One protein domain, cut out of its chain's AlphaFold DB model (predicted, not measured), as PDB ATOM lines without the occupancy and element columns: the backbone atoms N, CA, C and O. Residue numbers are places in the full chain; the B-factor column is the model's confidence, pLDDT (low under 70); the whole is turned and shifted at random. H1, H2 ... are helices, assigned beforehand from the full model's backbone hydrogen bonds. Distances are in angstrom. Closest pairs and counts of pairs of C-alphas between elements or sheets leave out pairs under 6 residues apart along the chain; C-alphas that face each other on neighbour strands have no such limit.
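Overview. This is residues 657 to 755 of the 987 residues of an uncharacterized protein of Butyrivibrio sp. XB500-5 (UniProt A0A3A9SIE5). Three helices, H1, H2 and H3, pack crosswise on a fourth, H5, which lies in the middle, while the short H4 touches no helix and is near H3. H1 crosses H5 towards its last residues, H2 and H3 pack on residues 742 to 746, and H4 sits beyond the end of H3. The 99 printed residues have five named helices, H1 to H5, no named strand: all helix, compact, radius of gyration of the C-alphas 13.4 A, spans 36 by 32 by 24 A.

Arrangement. H1, residues 657 to 673, touches H5, residues 742 to 754, about perpendicular at 85 degrees, closest C-alphas Ala 669 and Gln 751, 5.0 A. H2, residues 687 to 701, touches H5, closest C-alphas Ile 697 and Glu 743, 5.8 A. H3, residues 706 to 718, touches H5, closest C-alphas Ala 711 and Val 742, 5.9 A. H4, residues 722 to 729, is close to but not clearly touching H3. In H1 to H5 every O i to N i+4 pair is within hydrogen-bond range.

Along the chain. H1 starts at C-alpha 657 (30.552, -26.337, 0.840), spanning 24.2 A; H2 spans 20.3 A. H5 ends at C-alpha 754 (23.419, -39.841, 7.307).

Size, cuts and confidence. The printed part has no cut. Links H1 to H2 and H4 to H5 are long. Residues 657 to 705 have pLDDT under 70.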
ATOM      1  N   LEU A 657      29.479 -25.330   0.814       40.16
ATOM      2  CA  LEU A 657      30.552 -26.337   0.840       40.16
ATOM      3  C   LEU A 657      30.248 -27.496   1.801       40.16
ATOM      4  O   LEU A 657      30.456 -28.650   1.432       40.16
ATOM      5  N   ASN A 658      29.680 -27.211   2.980       41.06
ATOM      6  CA  ASN A 658      29.237 -28.259   3.906       41.06
ATOM      7  C   ASN A 658      28.068 -29.060   3.312       41.06
ATOM      8  O   ASN A 658      28.086 -30.288   3.326       41.06
ATOM      9  N   LYS A 659      27.093 -28.386   2.690       42.72
ATOM     10  CA  LYS A 659      25.906 -29.025   2.096       42.72
ATOM     11  C   LYS A 659      26.270 -30.002   0.967       42.72
ATOM     12  O   LYS A 659      25.698 -31.090   0.887       42.72
ATOM     13  N   TYR A 660      27.250 -29.655   0.130       42.16
ATOM     14  CA  TYR A 660      27.710 -30.492  -0.987       42.16
ATOM     15  C   TYR A 660      28.599 -31.669  -0.526       42.16
ATOM     16  O   TYR A 660      28.543 -32.755  -1.109       42.16
ATOM     17  N   HIS A 661      29.369 -31.492   0.557       49.75
ATOM     18  CA  HIS A 661      30.231 -32.527   1.142       49.75
ATOM     19  C   HIS A 661      29.420 -33.684   1.756       49.75
ATOM     20  O   HIS A 661      29.636 -34.844   1.397       49.75
ATOM     21  N   PHE A 662      28.415 -33.369   2.584       52.72
ATOM     22  CA  PHE A 662      27.520 -34.369   3.183       52.72
ATOM     23  C   PHE A 662      26.677 -35.099   2.135       52.72
ATOM     24  O   PHE A 662      26.494 -36.312   2.214       52.72
ATOM     25  N   THR A 663      26.236 -34.391   1.091       53.59
ATOM     26  CA  THR A 663      25.441 -34.991   0.012       53.59
ATOM     27  C   THR A 663      26.228 -36.069  -0.745       53.59
ATOM     28  O   THR A 663      25.661 -37.105  -1.073       53.59
ATOM     29  N   LYS A 664      27.541 -35.908  -0.981       54.12
ATOM     30  CA  LYS A 664      28.350 -36.952  -1.648       54.12
ATOM     31  C   LYS A 664      28.588 -38.181  -0.768       54.12
ATOM     32  O   LYS A 664      28.433 -39.287  -1.272       54.12
ATOM     33  N   ILE A 665      28.927 -38.020   0.511       54.81
ATOM     34  CA  ILE A 665      29.165 -39.156   1.425       54.81
ATOM     35  C   ILE A 665      27.875 -39.922   1.676       54.81
ATOM     36  O   ILE A 665      27.878 -41.145   1.692       54.81
ATOM     37  N   GLU A 666      26.755 -39.221   1.802       56.66
ATOM     38  CA  GLU A 666      25.462 -39.864   1.977       56.66
ATOM     39  C   GLU A 666      24.941 -40.492   0.694       56.66
ATOM     40  O   GLU A 666      24.373 -41.575   0.761       56.66
ATOM     41  N   ASN A 667      25.196 -39.902  -0.478       56.06
ATOM     42  CA  ASN A 667      24.930 -40.562  -1.755       56.06
ATOM     43  C   ASN A 667      25.804 -41.812  -1.924       56.06
ATOM     44  O   ASN A 667      25.321 -42.823  -2.424       56.06
ATOM     45  N   LEU A 668      27.059 -41.777  -1.467       55.47
ATOM     46  CA  LEU A 668      27.966 -42.929  -1.457       55.47
ATOM     47  C   LEU A 668      27.533 -43.989  -0.431       55.47
ATOM     48  O   LEU A 668      27.572 -45.178  -0.732       55.47
ATOM     49  N   ALA A 669      27.049 -43.585   0.743       54.12
ATOM     50  CA  ALA A 669      26.510 -44.482   1.761       54.12
ATOM     51  C   ALA A 669      25.158 -45.081   1.338       54.12
ATOM     52  O   ALA A 669      24.922 -46.263   1.553       54.12
ATOM     53  N   ALA A 670      24.291 -44.312   0.676       54.59
ATOM     54  CA  ALA A 670      23.045 -44.786   0.072       54.59
ATOM     55  C   ALA A 670      23.316 -45.724  -1.115       54.59
ATOM     56  O   ALA A 670      22.622 -46.725  -1.301       54.59
ATOM     57  N   PHE A 671      24.368 -45.451  -1.891       51.25
ATOM     58  CA  PHE A 671      24.863 -46.344  -2.935       51.25
ATOM     59  C   PHE A 671      25.396 -47.660  -2.348       51.25
ATOM     60  O   PHE A 671      25.022 -48.733  -2.824       51.25
ATOM     61  N   ALA A 672      26.169 -47.597  -1.259       50.47
ATOM     62  CA  ALA A 672      26.619 -48.768  -0.507       50.47
ATOM     63  C   ALA A 672      25.448 -49.534   0.146       50.47
ATOM     64  O   ALA A 672      25.448 -50.762   0.162       50.47
ATOM     65  N   ALA A 673      24.405 -48.836   0.613       48.66
ATOM     66  CA  ALA A 673      23.214 -49.426   1.231       48.66
ATOM     67  C   ALA A 673      22.343 -50.234   0.258       48.66
ATOM     68  O   ALA A 673      21.679 -51.190   0.663       48.66
ATOM     69  N   ASN A 674      22.356 -49.869  -1.027       50.00
ATOM     70  CA  ASN A 674      21.665 -50.602  -2.089       50.00
ATOM     71  C   ASN A 674      22.392 -51.901  -2.498       50.00
ATOM     72  O   ASN A 674      21.861 -52.682  -3.291       50.00
ATOM     73  N   GLN A 675      23.574 -52.174  -1.938       48.84
ATOM     74  CA  GLN A 675      24.356 -53.382  -2.185       48.84
ATOM     75  C   GLN A 675      24.188 -54.342  -0.991       48.84
ATOM     76  O   GLN A 675      24.511 -54.021   0.151       48.84
ATOM     77  N   LYS A 676      23.639 -55.545  -1.225       44.09
ATOM     78  CA  LYS A 676      23.461 -56.569  -0.175       44.09
ATOM     79  C   LYS A 676      24.802 -57.139   0.254       44.09
ATOM     80  O   LYS A 676      25.469 -57.814  -0.526       44.09
ATOM     81  N   LEU A 677      25.142 -56.962   1.519       43.88
ATOM     82  CA  LEU A 677      26.512 -57.113   1.951       43.88
ATOM     83  C   LEU A 677      26.592 -57.788   3.342       43.88
ATOM     84  O   LEU A 677      26.049 -57.248   4.303       43.88
ATOM     85  N   PRO A 678      27.196 -59.000   3.456       42.75
ATOM     86  CA  PRO A 678      27.491 -59.628   4.754       42.75
ATOM     87  C   PRO A 678      28.973 -60.056   4.882       42.75
ATOM     88  O   PRO A 678      29.356 -61.052   4.284       42.75
ATOM     89  N   GLY A 679      29.863 -59.395   5.627       55.34
ATOM     90  CA  GLY A 679      29.813 -58.045   6.215       55.34
ATOM     91  C   GLY A 679      30.313 -56.930   5.280       55.34
ATOM     92  O   GLY A 679      30.605 -55.847   5.757       55.34
ATOM     93  N   PHE A 680      30.442 -57.231   3.982       50.34
ATOM     94  CA  PHE A 680      30.235 -56.412   2.774       50.34
ATOM     95  C   PHE A 680      30.965 -57.086   1.579       50.34
ATOM     96  O   PHE A 680      31.843 -56.510   0.955       50.34
ATOM     97  N   GLU A 681      30.562 -58.317   1.201       45.28
ATOM     98  CA  GLU A 681      31.340 -59.180   0.280       45.28
ATOM     99  C   GLU A 681      30.713 -59.625  -1.069       45.28
ATOM    100  O   GLU A 681      31.254 -60.521  -1.714       45.28
ATOM    101  N   LYS A 682      29.614 -59.055  -1.582       42.34
ATOM    102  CA  LYS A 682      29.167 -59.359  -2.965       42.34
ATOM    103  C   LYS A 682      28.600 -58.135  -3.664       42.34
ATOM    104  O   LYS A 682      27.392 -57.925  -3.678       42.34
ATOM    105  N   SER A 683      29.488 -57.361  -4.268       39.97
ATOM    106  CA  SER A 683      29.155 -56.153  -5.014       39.97
ATOM    107  C   SER A 683      29.683 -56.270  -6.450       39.97
ATOM    108  O   SER A 683      30.804 -56.721  -6.667       39.97
ATOM    109  N   THR A 684      28.862 -55.901  -7.436       38.56
ATOM    110  CA  THR A 684      29.250 -55.724  -8.856       38.56
ATOM    111  C   THR A 684      29.914 -54.372  -9.116       38.56
ATOM    112  O   THR A 684      30.193 -54.027 -10.262       38.56
ATOM    113  N   VAL A 685      30.119 -53.597  -8.059       45.00
ATOM    114  CA  VAL A 685      30.904 -52.375  -8.061       45.00
ATOM    115  C   VAL A 685      32.373 -52.771  -7.926       45.00
ATOM    116  O   VAL A 685      32.727 -53.570  -7.057       45.00
ATOM    117  N   GLY A 686      33.202 -52.279  -8.849       53.59
ATOM    118  CA  GLY A 686      34.624 -52.607  -8.890       53.59
ATOM    119  C   GLY A 686      35.345 -52.124  -7.634       53.59
ATOM    120  O   GLY A 686      34.963 -51.107  -7.054       53.59
ATOM    121  N   ASP A 687      36.415 -52.825  -7.252       58.97
ATOM    122  CA  ASP A 687      37.297 -52.477  -6.123       58.97
ATOM    123  C   ASP A 687      37.695 -50.989  -6.121       58.97
ATOM    124  O   ASP A 687      37.903 -50.391  -5.072       58.97
ATOM    125  N   GLU A 688      37.721 -50.369  -7.301       57.75
ATOM    126  CA  GLU A 688      38.009 -48.958  -7.522       57.75
ATOM    127  C   GLU A 688      37.023 -47.993  -6.836       57.75
ATOM    128  O   GLU A 688      37.448 -46.983  -6.285       57.75
ATOM    129  N   GLU A 689      35.714 -48.268  -6.818       56.28
ATOM    130  CA  GLU A 689      34.739 -47.380  -6.158       56.28
ATOM    131  C   GLU A 689      34.750 -47.566  -4.635       56.28
ATOM    132  O   GLU A 689      34.601 -46.591  -3.899       56.28
ATOM    133  N   ILE A 690      35.009 -48.788  -4.153       61.56
ATOM    134  CA  ILE A 690      35.259 -49.050  -2.727       61.56
ATOM    135  C   ILE A 690      36.519 -48.304  -2.282       61.56
ATOM    136  O   ILE A 690      36.522 -47.663  -1.230       61.56
ATOM    137  N   GLU A 691      37.571 -48.329  -3.096       67.12
ATOM    138  CA  GLU A 691      38.807 -47.612  -2.811       67.12
ATOM    139  C   GLU A 691      38.609 -46.092  -2.871       67.12
ATOM    140  O   GLU A 691      39.150 -45.374  -2.038       67.12
ATOM    141  N   ARG A 692      37.757 -45.574  -3.769       59.22
ATOM    142  CA  ARG A 692      37.362 -44.150  -3.768       59.22
ATOM    143  C   ARG A 692      36.649 -43.753  -2.477       59.22
ATOM    144  O   ARG A 692      36.919 -42.676  -1.950       59.22
ATOM    145  N   VAL A 693      35.770 -44.610  -1.959       60.84
ATOM    146  CA  VAL A 693      35.076 -44.383  -0.684       60.84
ATOM    147  C   VAL A 693      36.058 -44.401   0.483       60.84
ATOM    148  O   VAL A 693      36.046 -43.474   1.292       60.84
ATOM    149  N   LYS A 694      36.945 -45.399   0.544       65.31
ATOM    150  CA  LYS A 694      38.005 -45.453   1.558       65.31
ATOM    151  C   LYS A 694      38.885 -44.218   1.485       65.31
ATOM    152  O   LYS A 694      39.009 -43.532   2.481       65.31
ATOM    153  N   ASN A 695      39.371 -43.847   0.304       66.00
ATOM    154  CA  ASN A 695      40.202 -42.659   0.117       66.00
ATOM    155  C   ASN A 695      39.493 -41.369   0.541       66.00
ATOM    156  O   ASN A 695      40.123 -40.497   1.136       66.00
ATOM    157  N   ALA A 696      38.186 -41.242   0.283       61.09
ATOM    158  CA  ALA A 696      37.401 -40.110   0.763       61.09
ATOM    159  C   ALA A 696      37.308 -40.099   2.296       61.09
ATOM    160  O   ALA A 696      37.512 -39.052   2.909       61.09
ATOM    161  N   ILE A 697      37.063 -41.252   2.925       61.56
ATOM    162  CA  ILE A 697      36.981 -41.357   4.386       61.56
ATOM    163  C   ILE A 697      38.343 -41.176   5.046       61.56
ATOM    164  O   ILE A 697      38.443 -40.410   5.994       61.56
ATOM    165  N   THR A 698      39.408 -41.771   4.523       63.84
ATOM    166  CA  THR A 698      40.780 -41.561   4.988       63.84
ATOM    167  C   THR A 698      41.185 -40.091   4.834       63.84
ATOM    168  O   THR A 698      41.805 -39.527   5.733       63.84
ATOM    169  N   ALA A 699      40.783 -39.412   3.751       59.38
ATOM    170  CA  ALA A 699      41.006 -37.973   3.598       59.38
ATOM    171  C   ALA A 699      40.247 -37.141   4.650       59.38
ATOM    172  O   ALA A 699      40.788 -36.149   5.138       59.38
ATOM    173  N   MET A 700      39.033 -37.548   5.039       54.91
ATOM    174  CA  MET A 700      38.288 -36.943   6.156       54.91
ATOM    175  C   MET A 700      38.889 -37.277   7.526       54.91
ATOM    176  O   MET A 700      38.885 -36.437   8.430       54.91
ATOM    177  N   GLY A 701      39.436 -38.487   7.651       56.34
ATOM    178  CA  GLY A 701      40.179 -38.991   8.796       56.34
ATOM    179  C   GLY A 701      41.389 -38.119   9.095       56.34
ATOM    180  O   GLY A 701      41.539 -37.563  10.180       56.34
ATOM    181  N   ASN A 702      42.192 -37.897   8.060       52.75
ATOM    182  CA  ASN A 702      43.379 -37.051   8.103       52.75
ATOM    183  C   ASN A 702      43.051 -35.558   8.280       52.75
ATOM    184  O   ASN A 702      43.927 -34.772   8.634       52.75
ATOM    185  N   ALA A 703      41.801 -35.158   8.040       49.22
ATOM    186  CA  ALA A 703      41.312 -33.792   8.195       49.22
ATOM    187  C   ALA A 703      40.783 -33.488   9.615       49.22
ATOM    188  O   ALA A 703      40.507 -32.325   9.916       49.22
ATOM    189  N   GLY A 704      40.660 -34.497  10.486       52.44
ATOM    190  CA  GLY A 704      40.245 -34.334  11.882       52.44
ATOM    191  C   GLY A 704      38.747 -34.220  12.129       52.44
ATOM    192  O   GLY A 704      38.359 -33.848  13.229       52.44
ATOM    193  N   SER A 705      37.911 -34.481  11.127       66.69
ATOM    194  CA  SER A 705      36.451 -34.294  11.185       66.69
ATOM    195  C   SER A 705      35.784 -34.828  12.471       66.69
ATOM    196  O   SER A 705      36.266 -35.784  13.077       66.69
ATOM    197  N   TYR A 706      34.638 -34.244  12.859       70.50
ATOM    198  CA  TYR A 706      33.780 -34.694  13.978       70.50
ATOM    199  C   TYR A 706      33.568 -36.222  14.000       70.50
ATOM    200  O   TYR A 706      33.491 -36.881  15.036       70.50
ATOM    201  N   ASP A 707      33.539 -36.797  12.810       74.69
ATOM    202  CA  ASP A 707      33.452 -38.214  12.500       74.69
ATOM    203  C   ASP A 707      34.591 -39.068  13.075       74.69
ATOM    204  O   ASP A 707      34.358 -40.146  13.624       74.69
ATOM    205  N   VAL A 708      35.826 -38.569  13.035       73.88
ATOM    206  CA  VAL A 708      36.986 -39.246  13.633       73.88
ATOM    207  C   VAL A 708      36.849 -39.285  15.143       73.88
ATOM    208  O   VAL A 708      37.048 -40.338  15.748       73.88
ATOM    209  N   ASN A 709      36.444 -38.170  15.755       77.56
ATOM    210  CA  ASN A 709      36.224 -38.106  17.197       77.56
ATOM    211  C   ASN A 709      35.165 -39.130  17.623       77.56
ATOM    212  O   ASN A 709      35.371 -39.874  18.583       77.56
ATOM    213  N   ARG A 710      34.085 -39.263  16.848       84.31
ATOM    214  CA  ARG A 710      33.046 -40.284  17.047       84.31
ATOM    215  C   ARG A 710      33.583 -41.713  16.932       84.31
ATOM    216  O   ARG A 710      33.287 -42.542  17.796       84.31
ATOM    217  N   ALA A 711      34.417 -42.006  15.937       85.75
ATOM    218  CA  ALA A 711      35.077 -43.308  15.824       85.75
ATOM    219  C   ALA A 711      36.009 -43.595  17.017       85.75
ATOM    220  O   ALA A 711      35.973 -44.692  17.577       85.75
ATOM    221  N   MET A 712      36.773 -42.600  17.477       84.38
ATOM    222  CA  MET A 712      37.662 -42.724  18.640       84.38
ATOM    223  C   MET A 712      36.907 -42.946  19.958       84.38
ATOM    224  O   MET A 712      37.436 -43.568  20.882       84.38
ATOM    225  N   ILE A 713      35.674 -42.454  20.085       87.12
ATOM    226  CA  ILE A 713      34.820 -42.740  21.250       87.12
ATOM    227  C   ILE A 713      34.430 -44.219  21.276       87.12
ATOM    228  O   ILE A 713      34.464 -44.854  22.334       87.12
ATOM    229  N   LEU A 714      34.090 -44.790  20.116       90.56
ATOM    230  CA  LEU A 714      33.820 -46.224  20.004       90.56
ATOM    231  C   LEU A 714      35.084 -47.037  20.265       90.56
ATOM    232  O   LEU A 714      35.030 -47.992  21.036       90.56
ATOM    233  N   GLU A 715      36.228 -46.624  19.721       91.69
ATOM    234  CA  GLU A 715      37.509 -47.253  20.037       91.69
ATOM    235  C   GLU A 715      37.740 -47.297  21.547       91.69
ATOM    236  O   GLU A 715      37.946 -48.366  22.108       91.69
ATOM    237  N   ARG A 716      37.629 -46.170  22.254       87.44
ATOM    238  CA  ARG A 716      37.833 -46.128  23.709       87.44
ATOM    239  C   ARG A 716      36.885 -47.035  24.481       87.44
ATOM    240  O   ARG A 716      37.309 -47.669  25.448       87.44
ATOM    241  N   ALA A 717      35.626 -47.113  24.059       89.12
ATOM    242  CA  ALA A 717      34.627 -47.966  24.693       89.12
ATOM    243  C   ALA A 717      34.894 -49.467  24.482       89.12
ATOM    244  O   ALA A 717      34.458 -50.286  25.298       89.12
ATOM    245  N   TYR A 718      35.604 -49.823  23.407       93.50
ATOM    246  CA  TYR A 718      35.747 -51.200  22.941       93.50
ATOM    247  C   TYR A 718      37.182 -51.709  22.775       93.50
ATOM    248  O   TYR A 718      37.348 -52.895  22.499       93.50
ATOM    249  N   LYS A 719      38.211 -50.888  22.995       93.81
ATOM    250  CA  LYS A 719      39.627 -51.252  22.798       93.81
ATOM    251  C   LYS A 719      40.036 -52.512  23.560       93.81
ATOM    252  O   LYS A 719      40.775 -53.340  23.045       93.81
ATOM    253  N   ASP A 720      39.484 -52.698  24.761       93.81
ATOM    254  CA  ASP A 720      39.770 -53.847  25.628       93.81
ATOM    255  C   ASP A 720      38.829 -55.043  25.359       93.81
ATOM    256  O   ASP A 720      38.911 -56.079  26.017       93.81
ATOM    257  N   LYS A 721      37.894 -54.897  24.411       95.44
ATOM    258  CA  LYS A 721      36.843 -55.868  24.071       95.44
ATOM    259  C   LYS A 721      36.410 -55.799  22.588       95.44
ATOM    260  O   LYS A 721      35.209 -55.723  22.305       95.44
ATOM    261  N   PRO A 722      37.350 -55.880  21.624       95.50
ATOM    262  CA  PRO A 722      37.053 -55.734  20.193       95.50
ATOM    263  C   PRO A 722      36.059 -56.784  19.664       95.50
ATOM    264  O   PRO A 722      35.261 -56.492  18.777       95.50
ATOM    265  N   GLU A 723      36.013 -57.979  20.261       94.44
ATOM    266  CA  GLU A 723      35.025 -59.017  19.921       94.44
ATOM    267  C   GLU A 723      33.579 -58.604  20.253       94.44
ATOM    268  O   GLU A 723      32.639 -58.971  19.545       94.44
ATOM    269  N   GLU A 724      33.370 -57.820  21.322       94.75
ATOM    270  CA  GLU A 724      32.041 -57.281  21.646       94.75
ATOM    271  C   GLU A 724      31.613 -56.237  20.610       94.75
ATOM    272  O   GLU A 724      30.453 -56.235  20.196       94.75
ATOM    273  N   PHE A 725      32.555 -55.400  20.157       95.25
ATOM    274  CA  PHE A 725      32.320 -54.445  19.077       95.25
ATOM    275  C   PHE A 725      31.914 -55.172  17.796       95.25
ATOM    276  O   PHE A 725      30.834 -54.912  17.269       95.25
ATOM    277  N   LYS A 726      32.704 -56.165  17.365       94.75
ATOM    278  CA  LYS A 726      32.410 -56.968  16.170       94.75
ATOM    279  C   LYS A 726      31.031 -57.608  16.231       94.75
ATOM    280  O   LYS A 726      30.282 -57.574  15.257       94.75
ATOM    281  N   LYS A 727      30.658 -58.153  17.391       93.81
ATOM    282  CA  LYS A 727      29.337 -58.752  17.602       93.81
ATOM    283  C   LYS A 727      28.191 -57.740  17.474       93.81
ATOM    284  O   LYS A 727      27.119 -58.122  17.011       93.81
ATOM    285  N   LYS A 728      28.384 -56.496  17.920       93.19
ATOM    286  CA  LYS A 728      27.358 -55.442  17.888       93.19
ATOM    287  C   LYS A 728      27.262 -54.757  16.527       93.19
ATOM    288  O   LYS A 728      26.164 -54.646  15.996       93.19
ATOM    289  N   TYR A 729      28.395 -54.325  15.982       92.50
ATOM    290  CA  TYR A 729      28.486 -53.491  14.781       92.50
ATOM    291  C   TYR A 729      28.634 -54.302  13.486       92.50
ATOM    292  O   TYR A 729      28.315 -53.810  12.410       92.50
ATOM    293  N   GLY A 730      29.038 -55.572  13.579       91.81
ATOM    294  CA  GLY A 730      29.112 -56.487  12.437       91.81
ATOM    295  C   GLY A 730      30.432 -56.457  11.659       91.81
ATOM    296  O   GLY A 730      30.548 -57.181  10.674       91.81
ATOM    297  N   PHE A 731      31.426 -55.678  12.099       92.62
ATOM    298  CA  PHE A 731      32.762 -55.585  11.496       92.62
ATOM    299  C   PHE A 731      33.852 -55.396  12.565       92.62
ATOM    300  O   PHE A 731      33.559 -55.074  13.715       92.62
ATOM    301  N   ASP A 732      35.112 -55.650  12.202       94.44
ATOM    302  CA  ASP A 732      36.249 -55.569  13.126       94.44
ATOM    303  C   ASP A 732      36.576 -54.118  13.519       94.44
ATOM    304  O   ASP A 732      36.625 -53.239  12.658       94.44
ATOM    305  N   LEU A 733      36.817 -53.883  14.821       94.06
ATOM    306  CA  LEU A 733      37.193 -52.565  15.360       94.06
ATOM    307  C   LEU A 733      38.543 -52.089  14.813       94.06
ATOM    308  O   LEU A 733      38.719 -50.904  14.553       94.06
ATOM    309  N   TYR A 734      39.481 -53.021  14.648       94.25
ATOM    310  CA  TYR A 734      40.809 -52.768  14.108       94.25
ATOM    311  C   TYR A 734      40.960 -53.470  12.757       94.25
ATOM    312  O   TYR A 734      40.437 -54.571  12.570       94.25
ATOM    313  N   ASP A 735      41.663 -52.840  11.821       88.25
ATOM    314  CA  ASP A 735      42.019 -53.437  10.535       88.25
ATOM    315  C   ASP A 735      43.079 -54.552  10.693       88.25
ATOM    316  O   ASP A 735      43.551 -54.869  11.791       88.25
ATOM    317  N   ALA A 736      43.484 -55.167   9.577       86.31
ATOM    318  CA  ALA A 736      44.495 -56.228   9.581       86.31
ATOM    319  C   ALA A 736      45.896 -55.745  10.015       86.31
ATOM    320  O   ALA A 736      46.759 -56.566  10.333       86.31
ATOM    321  N   GLN A 737      46.133 -54.434  10.009       87.00
ATOM    322  CA  GLN A 737      47.372 -53.774  10.405       87.00
ATOM    323  C   GLN A 737      47.338 -53.310  11.873       87.00
ATOM    324  O   GLN A 737      48.367 -52.881  12.394       87.00
ATOM    325  N   GLY A 738      46.198 -53.453  12.555       89.31
ATOM    326  CA  GLY A 738      45.994 -53.037  13.939       89.31
ATOM    327  C   GLY A 738      45.606 -51.566  14.106       89.31
ATOM    328  O   GLY A 738      45.611 -51.082  15.237       89.31
ATOM    329  N   ASN A 739      45.274 -50.852  13.027       88.62
ATOM    330  CA  ASN A 739      44.774 -49.476  13.098       88.62
ATOM    331  C   ASN A 739      43.261 -49.465  13.321       88.62
ATOM    332  O   ASN A 739      42.567 -50.402  12.931       88.62
ATOM    333  N   LEU A 740      42.736 -48.402  13.939       88.25
ATOM    334  CA  LEU A 740      41.293 -48.215  14.091       88.25
ATOM    335  C   LEU A 740      40.621 -48.211  12.712       88.25
ATOM    336  O   LEU A 740      41.008 -47.441  11.837       88.25
ATOM    337  N   ASN A 741      39.591 -49.037  12.544       88.88
ATOM    338  CA  ASN A 741      38.861 -49.191  11.292       88.88
ATOM    339  C   ASN A 741      37.833 -48.059  11.097       88.88
ATOM    340  O   ASN A 741      36.615 -48.281  11.082       88.88
ATOM    341  N   VAL A 742      38.326 -46.818  11.023       84.38
ATOM    342  CA  VAL A 742      37.514 -45.592  10.942       84.38
ATOM    343  C   VAL A 742      36.592 -45.636   9.724       84.38
ATOM    344  O   VAL A 742      35.430 -45.248   9.822       84.38
ATOM    345  N   GLU A 743      37.063 -46.179   8.601       80.94
ATOM    346  CA  GLU A 743      36.310 -46.275   7.354       80.94
ATOM    347  C   GLU A 743      34.991 -47.033   7.528       80.94
ATOM    348  O   GLU A 743      33.932 -46.537   7.137       80.94
ATOM    349  N   TYR A 744      35.028 -48.213   8.151       84.06
ATOM    350  CA  TYR A 744      33.823 -49.022   8.344       84.06
ATOM    351  C   TYR A 744      32.881 -48.426   9.391       84.06
ATOM    352  O   TYR A 744      31.664 -48.471   9.205       84.06
ATOM    353  N   ILE A 745      33.425 -47.819  10.453       88.81
ATOM    354  CA  ILE A 745      32.619 -47.105  11.453       88.81
ATOM    355  C   ILE A 745      31.819 -45.987  10.788       88.81
ATOM    356  O   ILE A 745      30.613 -45.867  11.013       88.81
ATOM    357  N   MET A 746      32.480 -45.195   9.946       85.44
ATOM    358  CA  MET A 746      31.851 -44.062   9.283       85.44
ATOM    359  C   MET A 746      30.853 -44.486   8.215       85.44
ATOM    360  O   MET A 746      29.783 -43.886   8.113       85.44
ATOM    361  N   LEU A 747      31.152 -45.542   7.457       81.81
ATOM    362  CA  LEU A 747      30.206 -46.088   6.486       81.81
ATOM    363  C   LEU A 747      28.921 -46.570   7.151       81.81
ATOM    364  O   LEU A 747      27.835 -46.197   6.707       81.81
ATOM    365  N   ASP A 748      29.033 -47.340   8.235       86.56
ATOM    366  CA  ASP A 748      27.862 -47.840   8.952       86.56
ATOM    367  C   ASP A 748      27.055 -46.692   9.586       86.56
ATOM    368  O   ASP A 748      25.820 -46.671   9.502       86.56
ATOM    369  N   TYR A 749      27.740 -45.686  10.143       87.06
ATOM    370  CA  TYR A 749      27.117 -44.467  10.661       87.06
ATOM    371  C   TYR A 749      26.333 -43.705   9.585       87.06
ATOM    372  O   TYR A 749      25.135 -43.446   9.749       87.06
ATOM    373  N   TYR A 750      26.953 -43.375   8.453       81.75
ATOM    374  CA  TYR A 750      26.281 -42.617   7.396       81.75
ATOM    375  C   TYR A 750      25.180 -43.423   6.705       81.75
ATOM    376  O   TYR A 750      24.129 -42.870   6.375       81.75
ATOM    377  N   GLN A 751      25.346 -44.737   6.573       80.38
ATOM    378  CA  GLN A 751      24.298 -45.611   6.057       80.38
ATOM    379  C   GLN A 751      23.052 -45.601   6.956       80.38
ATOM    380  O   GLN A 751      21.925 -45.552   6.459       80.38
ATOM    381  N   LYS A 752      23.231 -45.641   8.281       82.19
ATOM    382  CA  LYS A 752      22.120 -45.756   9.243       82.19
ATOM    383  C   LYS A 752      21.513 -44.419   9.670       82.19
ATOM    384  O   LYS A 752      20.347 -44.395  10.093       82.19
ATOM    385  N   SER A 753      22.277 -43.331   9.594       81.25
ATOM    386  CA  SER A 753      21.861 -42.012  10.097       81.25
ATOM    387  C   SER A 753      22.188 -40.816   9.209       81.25
ATOM    388  O   SER A 753      21.647 -39.747   9.478       81.25
ATOM    389  N   GLY A 754      22.992 -40.964   8.153       71.88
ATOM    390  CA  GLY A 754      23.419 -39.841   7.307       71.88
ATOM    391  C   GLY A 754      22.245 -39.054   6.724       71.88
ATOM    392  O   GLY A 754      22.104 -37.867   6.992       71.88
ATOM    393  N   HIS A 755      21.325 -39.755   6.061       72.69
ATOM    394  CA  HIS A 755      20.138 -39.172   5.419       72.69
ATOM    395  C   HIS A 755      19.076 -38.641   6.397       72.69
ATOM    396  O   HIS A 755      18.145 -37.944   5.990       72.69
TER     397      HIS A 755